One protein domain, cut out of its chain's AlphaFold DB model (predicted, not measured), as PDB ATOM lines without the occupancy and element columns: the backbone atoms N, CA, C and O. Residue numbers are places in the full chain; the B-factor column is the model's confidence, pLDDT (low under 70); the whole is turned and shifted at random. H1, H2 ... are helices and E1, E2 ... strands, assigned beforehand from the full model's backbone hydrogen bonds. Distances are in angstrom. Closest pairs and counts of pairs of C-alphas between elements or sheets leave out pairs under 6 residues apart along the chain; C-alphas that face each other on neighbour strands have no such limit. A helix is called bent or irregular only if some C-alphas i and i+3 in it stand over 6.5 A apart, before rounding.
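What this domain is: This is residues 10 to 84 of the 197 residues of an uncharacterized protein of Nippostrongylus brasiliensis (UniProt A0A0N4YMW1). A long ribbon of two strands, E1 and E4, makes the length; short E2 and E3 line E1's other side, and helix H2 covers part of one face. The printed part has 75 residues with four named strands and two named helices; along the chain, strands E1, E2 and E3 come first, then helices H1 and H2, then strand E4; the class is mixed, helices and strands, and in the branched sheet E1 is the antiparallel neighbour of E2, of E3 and of E4. It is loose, radius of gyration of the C-alphas 14.5 A, spanning 45 by 23 by 17 A.

How they stand to each other: Start at E1, residues 10 to 19; E2, residues 26 to 28, forms a hairpin with it, N 18 to O 28 being 2.8 A. On the same side find E3, residues 33 to 35, N 14 to O 33 2.8 A. H1, residues 39 to 44, is irregular, C-alphas 40 and 43 being 7.3 A apart, with 0 of 2 O i to N i+4 and 1 of 3 O i to N i+3 pairs within hydrogen-bond range; it is only just not on the sheet, with 4 pairs of C-alphas within 10 A. H2, residues 53 to 63, has every O i to N i+4 pair within range and is on the sheet over E1, height 9.7 A; the closest C-alphas, Leu 16 and Ile 54, are 6.4 A apart. On E1's other side is E4, residues 71 to 80, N 13 to O 77 2.9 A.

Where its parts are: From C-alpha 10 at (-31.958, -6.760, -24.313), E1 runs 30.0 A; H2 runs 15.4 A; E4 runs 29.5 A to C-alpha 80 at (-30.809, -9.246, -19.295).

The domain as a whole: The printed part has no cut and no long link; look for pLDDT under 70 at residues 42 to 43, 66 to 67 and 82 to 84.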
ATOM      1  N   ASN A  10     -32.198  -7.946 -23.492       80.38
ATOM      2  CA  ASN A  10     -31.958  -6.760 -24.313       80.38
ATOM      3  C   ASN A  10     -30.899  -7.000 -25.394       80.38
ATOM      4  O   ASN A  10     -30.738  -6.178 -26.294       80.38
ATOM      5  N   LYS A  11     -30.172  -8.112 -25.295       84.56
ATOM      6  CA  LYS A  11     -29.081  -8.490 -26.182       84.56
ATOM      7  C   LYS A  11     -29.031 -10.008 -26.278       84.56
ATOM      8  O   LYS A  11     -29.232 -10.706 -25.285       84.56
ATOM      9  N   CYS A  12     -28.729 -10.509 -27.465       84.50
ATOM     10  CA  CYS A  12     -28.482 -11.920 -27.700       84.50
ATOM     11  C   CYS A  12     -27.248 -12.082 -28.572       84.50
ATOM     12  O   CYS A  12     -27.101 -11.395 -29.579       84.50
ATOM     13  N   MET A  13     -26.366 -12.990 -28.186       87.75
ATOM     14  CA  MET A  13     -25.191 -13.358 -28.953       87.75
ATOM     15  C   MET A  13     -25.349 -14.786 -29.456       87.75
ATOM     16  O   MET A  13     -25.678 -15.690 -28.689       87.75
ATOM     17  N   PHE A  14     -25.107 -14.971 -30.744       84.81
ATOM     18  CA  PHE A  14     -25.119 -16.249 -31.430       84.81
ATOM     19  C   PHE A  14     -23.686 -16.641 -31.756       84.81
ATOM     20  O   PHE A  14     -22.909 -15.822 -32.248       84.81
ATOM     21  N   GLN A  15     -23.361 -17.904 -31.523       89.38
ATOM     22  CA  GLN A  15     -22.128 -18.534 -31.964       89.38
ATOM     23  C   GLN A  15     -22.495 -19.849 -32.642       89.38
ATOM     24  O   GLN A  15     -23.329 -20.592 -32.131       89.38
ATOM     25  N   LEU A  16     -21.892 -20.121 -33.793       86.94
ATOM     26  CA  LEU A  16     -22.137 -21.328 -34.573       86.94
ATOM     27  C   LEU A  16     -20.818 -22.072 -34.766       86.94
ATOM     28  O   LEU A  16     -19.790 -21.450 -35.019       86.94
ATOM     29  N   LYS A  17     -20.864 -23.398 -34.663       89.44
ATOM     30  CA  LYS A  17     -19.762 -24.301 -34.986       89.44
ATOM     31  C   LYS A  17     -20.284 -25.466 -35.810       89.44
ATOM     32  O   LYS A  17     -21.311 -26.051 -35.478       89.44
ATOM     33  N   VAL A  18     -19.567 -25.825 -36.865       85.75
ATOM     34  CA  VAL A  18     -19.812 -27.041 -37.642       85.75
ATOM     35  C   VAL A  18     -18.653 -27.992 -37.401       85.75
ATOM     36  O   VAL A  18     -17.494 -27.607 -37.550       85.75
ATOM     37  N   ARG A  19     -18.960 -29.232 -37.027       86.44
ATOM     38  CA  ARG A  19     -17.977 -30.262 -36.689       86.44
ATOM     39  C   ARG A  19     -18.147 -31.513 -37.531       86.44
ATOM     40  O   ARG A  19     -19.259 -31.880 -37.921       86.44
ATOM     41  N   ASP A  20     -17.039 -32.191 -37.797       84.38
ATOM     42  CA  ASP A  20     -17.066 -33.552 -38.316       84.38
ATOM     43  C   ASP A  20     -17.707 -34.477 -37.277       84.38
ATOM     44  O   ASP A  20     -17.419 -34.408 -36.083       84.38
ATOM     45  N   ARG A  21     -18.624 -35.334 -37.728       80.06
ATOM     46  CA  ARG A  21     -19.380 -36.214 -36.836       80.06
ATOM     47  C   ARG A  21     -18.532 -37.351 -36.256       80.06
ATOM     48  O   ARG A  21     -18.852 -37.838 -35.178       80.06
ATOM     49  N   GLN A  22     -17.528 -37.815 -36.990       83.75
ATOM     50  CA  GLN A  22     -16.682 -38.948 -36.624       83.75
ATOM     51  C   GLN A  22     -15.457 -38.501 -35.830       83.75
ATOM     52  O   GLN A  22     -15.117 -39.139 -34.838       83.75
ATOM     53  N   THR A  23     -14.810 -37.412 -36.245       87.69
ATOM     54  CA  THR A  23     -13.571 -36.926 -35.624       87.69
ATOM     55  C   THR A  23     -13.813 -35.840 -34.582       87.69
ATOM     56  O   THR A  23     -12.958 -35.609 -33.732       87.69
ATOM     57  N   GLY A  24     -14.967 -35.165 -34.625       84.69
ATOM     58  CA  GLY A  24     -15.257 -34.015 -33.767       84.69
ATOM     59  C   GLY A  24     -14.485 -32.748 -34.151       84.69
ATOM     60  O   GLY A  24     -14.647 -31.726 -33.482       84.69
ATOM     61  N   GLU A  25     -13.672 -32.787 -35.212       90.19
ATOM     62  CA  GLU A  25     -12.897 -31.630 -35.649       90.19
ATOM     63  C   GLU A  25     -13.800 -30.495 -36.118       90.19
ATOM     64  O   GLU A  25     -14.820 -30.706 -36.779       90.19
ATOM     65  N   GLU A  26     -13.409 -29.274 -35.769       90.00
ATOM     66  CA  GLU A  26     -14.109 -28.066 -36.174       90.00
ATOM     67  C   GLU A  26     -13.806 -27.764 -37.643       90.00
ATOM     68  O   GLU A  26     -12.668 -27.514 -38.027       90.00
ATOM     69  N   LEU A  27     -14.847 -27.804 -38.467       86.88
ATOM     70  CA  LEU A  27     -14.762 -27.563 -39.907       86.88
ATOM     71  C   LEU A  27     -15.035 -26.103 -40.243       86.88
ATOM     72  O   LEU A  27     -14.530 -25.582 -41.232       86.88
ATOM     73  N   LEU A  28     -15.898 -25.467 -39.452       88.81
ATOM     74  CA  LEU A  28     -16.316 -24.096 -39.672       88.81
ATOM     75  C   LEU A  28     -16.749 -23.458 -38.353       88.81
ATOM     76  O   LEU A  28     -17.560 -24.020 -37.618       88.81
ATOM     77  N   SER A  29     -16.260 -22.251 -38.098       93.00
ATOM     78  CA  SER A  29     -16.686 -21.410 -36.981       93.00
ATOM     79  C   SER A  29     -16.815 -19.971 -37.479       93.00
ATOM     80  O   SER A  29     -15.841 -19.217 -37.408       93.00
ATOM     81  N   PRO A  30     -17.976 -19.580 -38.038       91.62
ATOM     82  CA  PRO A  30     -18.192 -18.206 -38.475       91.62
ATOM     83  C   PRO A  30     -18.108 -17.228 -37.302       91.62
ATOM     84  O   PRO A  30     -18.328 -17.593 -36.143       91.62
ATOM     85  N   GLU A  31     -17.834 -15.964 -37.621       94.44
ATOM     86  CA  GLU A  31     -17.775 -14.908 -36.614       94.44
ATOM     87  C   GLU A  31     -19.086 -14.821 -35.811       94.44
ATOM     88  O   GLU A  31     -20.173 -14.810 -36.407       94.44
ATOM     89  N   PRO A  32     -19.012 -14.747 -34.467       91.81
ATOM     90  CA  PRO A  32     -20.184 -14.579 -33.620       91.81
ATOM     91  C   PRO A  32     -20.999 -13.340 -33.996       91.81
ATOM     92  O   PRO A  32     -20.455 -12.286 -34.322       91.81
ATOM     93  N   CYS A  33     -22.321 -13.436 -33.883       90.19
ATOM     94  CA  CYS A  33     -23.220 -12.324 -34.167       90.19
ATOM     95  C   CYS A  33     -23.916 -11.861 -32.891       90.19
ATOM     96  O   CYS A  33     -24.511 -12.662 -32.176       90.19
ATOM     97  N   THR A  34     -23.884 -10.557 -32.624       92.12
ATOM     98  CA  THR A  34     -24.658  -9.939 -31.544       92.12
ATOM     99  C   THR A  34     -25.854  -9.193 -32.122       92.12
ATOM    100  O   THR A  34     -25.703  -8.363 -33.012       92.12
ATOM    101  N   VAL A  35     -27.032  -9.443 -31.559       85.81
ATOM    102  CA  VAL A  35     -28.288  -8.783 -31.911       85.81
ATOM    103  C   VAL A  35     -28.799  -8.004 -30.709       85.81
ATOM    104  O   VAL A  35     -28.954  -8.550 -29.614       85.81
ATOM    105  N   ILE A  36     -29.071  -6.721 -30.930       89.12
ATOM    106  CA  ILE A  36     -29.670  -5.810 -29.954       89.12
ATOM    107  C   ILE A  36     -30.977  -5.305 -30.578       89.12
ATOM    108  O   ILE A  36     -30.938  -4.366 -31.372       89.12
ATOM    109  N   PRO A  37     -32.118  -5.959 -30.306       79.75
ATOM    110  CA  PRO A  37     -33.396  -5.578 -30.887       79.75
ATOM    111  C   PRO A  37     -33.880  -4.249 -30.306       79.75
ATOM    112  O   PRO A  37     -33.628  -3.920 -29.136       79.75
ATOM    113  N   ALA A  38     -34.636  -3.504 -31.113       82.31
ATOM    114  CA  ALA A  38     -35.351  -2.334 -30.628       82.31
ATOM    115  C   ALA A  38     -36.337  -2.743 -29.513       82.31
ATOM    116  O   ALA A  38     -36.826  -3.876 -29.514       82.31
ATOM    117  N   PRO A  39     -36.679  -1.852 -28.562       78.88
ATOM    118  CA  PRO A  39     -37.626  -2.174 -27.491       78.88
ATOM    119  C   PRO A  39     -38.955  -2.762 -27.987       78.88
ATOM    120  O   PRO A  39     -39.469  -3.697 -27.384       78.88
ATOM    121  N   SER A  40     -39.466  -2.282 -29.124       78.56
ATOM    122  CA  SER A  40     -40.695  -2.773 -29.765       78.56
ATOM    123  C   SER A  40     -40.606  -4.201 -30.316       78.56
ATOM    124  O   SER A  40     -41.632  -4.815 -30.593       78.56
ATOM    125  N   GLU A  41     -39.398  -4.732 -30.501       70.94
ATOM    126  CA  GLU A  41     -39.143  -6.027 -31.143       70.94
ATOM    127  C   GLU A  41     -38.750  -7.119 -30.141       70.94
ATOM    128  O   GLU A  41     -38.695  -8.294 -30.501       70.94
ATOM    129  N   ARG A  42     -38.513  -6.770 -28.870       67.25
ATOM    130  CA  ARG A  42     -38.042  -7.713 -27.835       67.25
ATOM    131  C   ARG A  42     -39.000  -8.879 -27.593       67.25
ATOM    132  O   ARG A  42     -38.557  -9.997 -27.344       67.25
ATOM    133  N   THR A  43     -40.300  -8.645 -27.748       67.56
ATOM    134  CA  THR A  43     -41.352  -9.664 -27.600       67.56
ATOM    135  C   THR A  43     -41.403 -10.664 -28.759       67.56
ATOM    136  O   THR A  43     -42.021 -11.718 -28.629       67.56
ATOM    137  N   GLN A  44     -40.739 -10.368 -29.882       70.69
ATOM    138  CA  GLN A  44     -40.714 -11.221 -31.076       70.69
ATOM    139  C   GLN A  44     -39.563 -12.239 -31.065       70.69
ATOM    140  O   GLN A  44     -39.451 -13.055 -31.984       70.69
ATOM    141  N   GLY A  45     -38.712 -12.196 -30.035       74.81
ATOM    142  CA  GLY A  45     -37.515 -13.021 -29.924       74.81
ATOM    143  C   GLY A  45     -36.353 -12.526 -30.791       74.81
ATOM    144  O   GLY A  45     -36.465 -11.581 -31.569       74.81
ATOM    145  N   PHE A  46     -35.201 -13.179 -30.643       81.69
ATOM    146  CA  PHE A  46     -33.980 -12.816 -31.358       81.69
ATOM    147  C   PHE A  46     -33.837 -13.639 -32.633       81.69
ATOM    148  O   PHE A  46     -34.000 -14.859 -32.619       81.69
ATOM    149  N   LYS A  47     -33.498 -12.968 -33.735       84.81
ATOM    150  CA  LYS A  47     -33.292 -13.592 -35.046       84.81
ATOM    151  C   LYS A  47     -31.858 -13.363 -35.492       84.81
ATOM    152  O   LYS A  47     -31.357 -12.247 -35.385       84.81
ATOM    153  N   VAL A  48     -31.218 -14.402 -36.020       85.56
ATOM    154  CA  VAL A  48     -29.900 -14.274 -36.648       85.56
ATOM    155  C   VAL A  48     -30.054 -13.457 -37.940       85.56
ATOM    156  O   VAL A  48     -30.832 -13.861 -38.809       85.56
ATOM    157  N   PRO A  49     -29.346 -12.327 -38.109       87.38
ATOM    158  CA  PRO A  49     -29.393 -11.557 -39.344       87.38
ATOM    159  C   PRO A  49     -28.835 -12.380 -40.506       87.38
ATOM    160  O   PRO A  49     -27.741 -12.933 -40.402       87.38
ATOM    161  N   HIS A  50     -29.547 -12.423 -41.631       84.19
ATOM    162  CA  HIS A  50     -29.106 -13.139 -42.836       84.19
ATOM    163  C   HIS A  50     -27.791 -12.585 -43.411       84.19
ATOM    164  O   HIS A  50     -27.054 -13.315 -44.064       84.19
ATOM    165  N   THR A  51     -27.485 -11.315 -43.136       86.56
ATOM    166  CA  THR A  51     -26.234 -10.644 -43.515       86.56
ATOM    167  C   THR A  51     -25.050 -10.977 -42.605       86.56
ATOM    168  O   THR A  51     -23.920 -10.643 -42.943       86.56
ATOM    169  N   SER A  52     -25.279 -11.611 -41.450       91.38
ATOM    170  CA  SER A  52     -24.195 -12.024 -40.553       91.38
ATOM    171  C   SER A  52     -23.474 -13.264 -41.086       91.38
ATOM    172  O   SER A  52     -24.078 -14.070 -41.794       91.38
ATOM    173  N   ALA A  53     -22.215 -13.472 -40.685       89.56
ATOM    174  CA  ALA A  53     -21.453 -14.674 -41.035       89.56
ATOM    175  C   ALA A  53     -22.166 -15.975 -40.610       89.56
ATOM    176  O   ALA A  53     -22.116 -16.986 -41.310       89.56
ATOM    177  N   ILE A  54     -22.883 -15.947 -39.481       89.56
ATOM    178  CA  ILE A  54     -23.730 -17.063 -39.045       89.56
ATOM    179  C   ILE A  54     -24.923 -17.229 -39.984       89.56
ATOM    180  O   ILE A  54     -25.212 -18.344 -40.401       89.56
ATOM    181  N   GLY A  55     -25.613 -16.140 -40.330       87.44
ATOM    182  CA  GLY A  55     -26.764 -16.174 -41.231       87.44
ATOM    183  C   GLY A  55     -26.417 -16.760 -42.597       87.44
ATOM    184  O   GLY A  55     -27.103 -17.667 -43.064       87.44
ATOM    185  N   THR A  56     -25.314 -16.314 -43.199       86.88
ATOM    186  CA  THR A  56     -24.827 -16.848 -44.479       86.88
ATOM    187  C   THR A  56     -24.438 -18.321 -44.365       86.88
ATOM    188  O   THR A  56     -24.810 -19.118 -45.225       86.88
ATOM    189  N   THR A  57     -23.775 -18.708 -43.272       84.88
ATOM    190  CA  THR A  57     -23.419 -20.108 -43.002       84.88
ATOM    191  C   THR A  57     -24.657 -20.990 -42.840       84.88
ATOM    192  O   THR A  57     -24.713 -22.076 -43.407       84.88
ATOM    193  N   LEU A  58     -25.679 -20.534 -42.112       84.06
ATOM    194  CA  LEU A  58     -26.936 -21.270 -41.957       84.06
ATOM    195  C   LEU A  58     -27.630 -21.460 -43.307       84.06
ATOM    196  O   LEU A  58     -28.067 -22.565 -43.612       84.06
ATOM    197  N   VAL A  59     -27.684 -20.422 -44.144       82.69
ATOM    198  CA  VAL A  59     -28.237 -20.534 -45.503       82.69
ATOM    199  C   VAL A  59     -27.478 -21.588 -46.313       82.69
ATOM    200  O   VAL A  59     -28.111 -22.442 -46.927       82.69
ATOM    201  N   GLN A  60     -26.142 -21.597 -46.256       78.75
ATOM    202  CA  GLN A  60     -25.325 -22.618 -46.919       78.75
ATOM    203  C   GLN A  60     -25.566 -24.024 -46.357       78.75
ATOM    204  O   GLN A  60     -25.694 -24.961 -47.133       78.75
ATOM    205  N   LEU A  61     -25.680 -24.180 -45.036       78.75
ATOM    206  CA  LEU A  61     -25.980 -25.464 -44.391       78.75
ATOM    207  C   LEU A  61     -27.331 -26.040 -44.842       78.75
ATOM    208  O   LEU A  61     -27.457 -27.252 -44.990       78.75
ATOM    209  N   TYR A  62     -28.335 -25.183 -45.052       76.56
ATOM    210  CA  TYR A  62     -29.675 -25.605 -45.466       76.56
ATOM    211  C   TYR A  62     -29.822 -25.803 -46.976       76.56
ATOM    212  O   TYR A  62     -30.601 -26.655 -47.400       76.56
ATOM    213  N   GLN A  63     -29.130 -25.005 -47.790       77.00
ATOM    214  CA  GLN A  63     -29.303 -25.004 -49.247       77.00
ATOM    215  C   GLN A  63     -28.233 -25.809 -49.989       77.00
ATOM    216  O   GLN A  63     -28.489 -26.272 -51.099       77.00
ATOM    217  N   ALA A  64     -27.046 -25.986 -49.406       71.25
ATOM    218  CA  ALA A  64     -25.935 -26.693 -50.027       71.25
ATOM    219  C   ALA A  64     -25.636 -28.015 -49.307       71.25
ATOM    220  O   ALA A  64     -25.648 -28.114 -48.083       71.25
ATOM    221  N   SER A  65     -25.285 -29.045 -50.076       72.25
ATOM    222  CA  SER A  65     -24.907 -30.366 -49.552       72.25
ATOM    223  C   SER A  65     -23.502 -30.414 -48.936       72.25
ATOM    224  O   SER A  65     -23.103 -31.457 -48.419       72.25
ATOM    225  N   ALA A  66     -22.759 -29.301 -48.954       67.88
ATOM    226  CA  ALA A  66     -21.358 -29.215 -48.527       67.88
ATOM    227  C   ALA A  66     -21.116 -29.683 -47.078       67.88
ATOM    228  O   ALA A  66     -20.028 -30.148 -46.749       67.88
ATOM    229  N   PHE A  67     -22.141 -29.611 -46.227       69.25
ATOM    230  CA  PHE A  67     -22.072 -29.985 -44.814       69.25
ATOM    231  C   PHE A  67     -23.051 -31.113 -44.445       69.25
ATOM    232  O   PHE A  67     -23.366 -31.313 -43.269       69.25
ATOM    233  N   ALA A  68     -23.534 -31.873 -45.431       76.94
ATOM    234  CA  ALA A  68     -24.396 -33.020 -45.180       76.94
ATOM    235  C   ALA A  68     -23.702 -34.034 -44.249       76.94
ATOM    236  O   ALA A  68     -22.539 -34.391 -44.437       76.94
ATOM    237  N   GLY A  69     -24.418 -34.486 -43.215       76.12
ATOM    238  CA  GLY A  69     -23.903 -35.448 -42.235       76.12
ATOM    239  C   GLY A  69     -22.960 -34.871 -41.169       76.12
ATOM    240  O   GLY A  69     -22.481 -35.637 -40.331       76.12
ATOM    241  N   ARG A  70     -22.709 -33.553 -41.166       82.69
ATOM    242  CA  ARG A  70     -21.920 -32.852 -40.138       82.69
ATOM    243  C   ARG A  70     -22.780 -32.459 -38.933       82.69
ATOM    244  O   ARG A  70     -24.004 -32.388 -39.033       82.69
ATOM    245  N   ILE A  71     -22.139 -32.211 -37.792       83.12
ATOM    246  CA  ILE A  71     -22.801 -31.709 -36.580       83.12
ATOM    247  C   ILE A  71     -22.780 -30.183 -36.615       83.12
ATOM    248  O   ILE A  71     -21.741 -29.585 -36.876       83.12
ATOM    249  N   CYS A  72     -23.920 -29.561 -36.338       84.69
ATOM    250  CA  CYS A  72     -24.073 -28.115 -36.245       84.69
ATOM    251  C   CYS A  72     -24.445 -27.752 -34.802       84.69
ATOM    252  O   CYS A  72     -25.490 -28.175 -34.307       84.69
ATOM    253  N   GLU A  73     -23.583 -26.998 -34.124       85.75
ATOM    254  CA  GLU A  73     -23.773 -26.525 -32.753       85.75
ATOM    255  C   GLU A  73     -24.016 -25.018 -32.767       85.75
ATOM    256  O   GLU A  73     -23.158 -24.249 -33.199       85.75
ATOM    257  N   ILE A  74     -25.177 -24.589 -32.273       85.00
ATOM    258  CA  ILE A  74     -25.506 -23.172 -32.113       85.00
ATOM    259  C   ILE A  74     -25.605 -22.871 -30.624       85.00
ATOM    260  O   ILE A  74     -26.491 -23.373 -29.934       85.00
ATOM    261  N   THR A  75     -24.727 -21.998 -30.143       85.56
ATOM    262  CA  THR A  75     -24.761 -21.471 -28.780       85.56
ATOM    263  C   THR A  75     -25.414 -20.098 -28.797       85.56
ATOM    264  O   THR A  75     -25.032 -19.218 -29.567       85.56
ATOM    265  N   THR A  76     -26.412 -19.908 -27.939       82.19
ATOM    266  CA  THR A  76     -27.141 -18.644 -27.799       82.19
ATOM    267  C   THR A  76     -26.973 -18.116 -26.381       82.19
ATOM    268  O   THR A  76     -27.323 -18.796 -25.421       82.19
ATOM    269  N   THR A  77     -26.437 -16.903 -26.247       84.00
ATOM    270  CA  THR A  77     -26.238 -16.228 -24.958       84.00
ATOM    271  C   THR A  77     -27.150 -15.014 -24.880       84.00
ATOM    272  O   THR A  77     -26.947 -14.036 -25.599       84.00
ATOM    273  N   MET A  78     -28.154 -15.068 -24.006       84.00
ATOM    274  CA  MET A  78     -29.090 -13.967 -23.773       84.00
ATOM    275  C   MET A  78     -28.622 -13.128 -22.585       84.00
ATOM    276  O   MET A  78     -28.288 -13.669 -21.534       84.00
ATOM    277  N   SER A  79     -28.614 -11.806 -22.736       78.44
ATOM    278  CA  SER A  79     -28.280 -10.870 -21.662       78.44
ATOM    279  C   SER A  79     -29.522 -10.099 -21.235       78.44
ATOM    280  O   SER A  79     -30.251  -9.568 -22.072       78.44
ATOM    281  N   ILE A  80     -29.745 -10.027 -19.925       78.06
ATOM    282  CA  ILE A  80     -30.809  -9.246 -19.295       78.06
ATOM    283  C   ILE A  80     -30.134  -8.157 -18.465       78.06
ATOM    284  O   ILE A  80     -29.160  -8.424 -17.762       78.06
ATOM    285  N   SER A  81     -30.623  -6.920 -18.555       74.38
ATOM    286  CA  SER A  81     -30.036  -5.817 -17.787       74.38
ATOM    287  C   SER A  81     -30.340  -5.970 -16.292       74.38
ATOM    288  O   SER A  81     -31.517  -6.118 -15.951       74.38
ATOM    289  N   PRO A  82     -29.341  -5.833 -15.397       66.12
ATOM    290  CA  PRO A  82     -29.550  -5.784 -13.950       66.12
ATOM    291  C   PRO A  82     -30.600  -4.751 -13.520       66.12
ATOM    292  O   PRO A  82     -31.368  -5.000 -12.600       66.12
ATOM    293  N   ALA A  83     -30.707  -3.626 -14.237       68.56
ATOM    294  CA  ALA A  83     -31.679  -2.570 -13.944       68.56
ATOM    295  C   ALA A  83     -33.149  -3.007 -14.108       68.56
ATOM    296  O   ALA A  83     -34.049  -2.327 -13.622       68.56
ATOM    297  N   GLN A  84     -33.408  -4.124 -14.800       67.50
ATOM    298  CA  GLN A  84     -34.754  -4.696 -14.909       67.50
ATOM    299  C   GLN A  84     -35.148  -5.502 -13.669       67.50
ATOM    300  O   GLN A  84     -36.329  -5.769 -13.457       67.50
TER     301      GLN A  84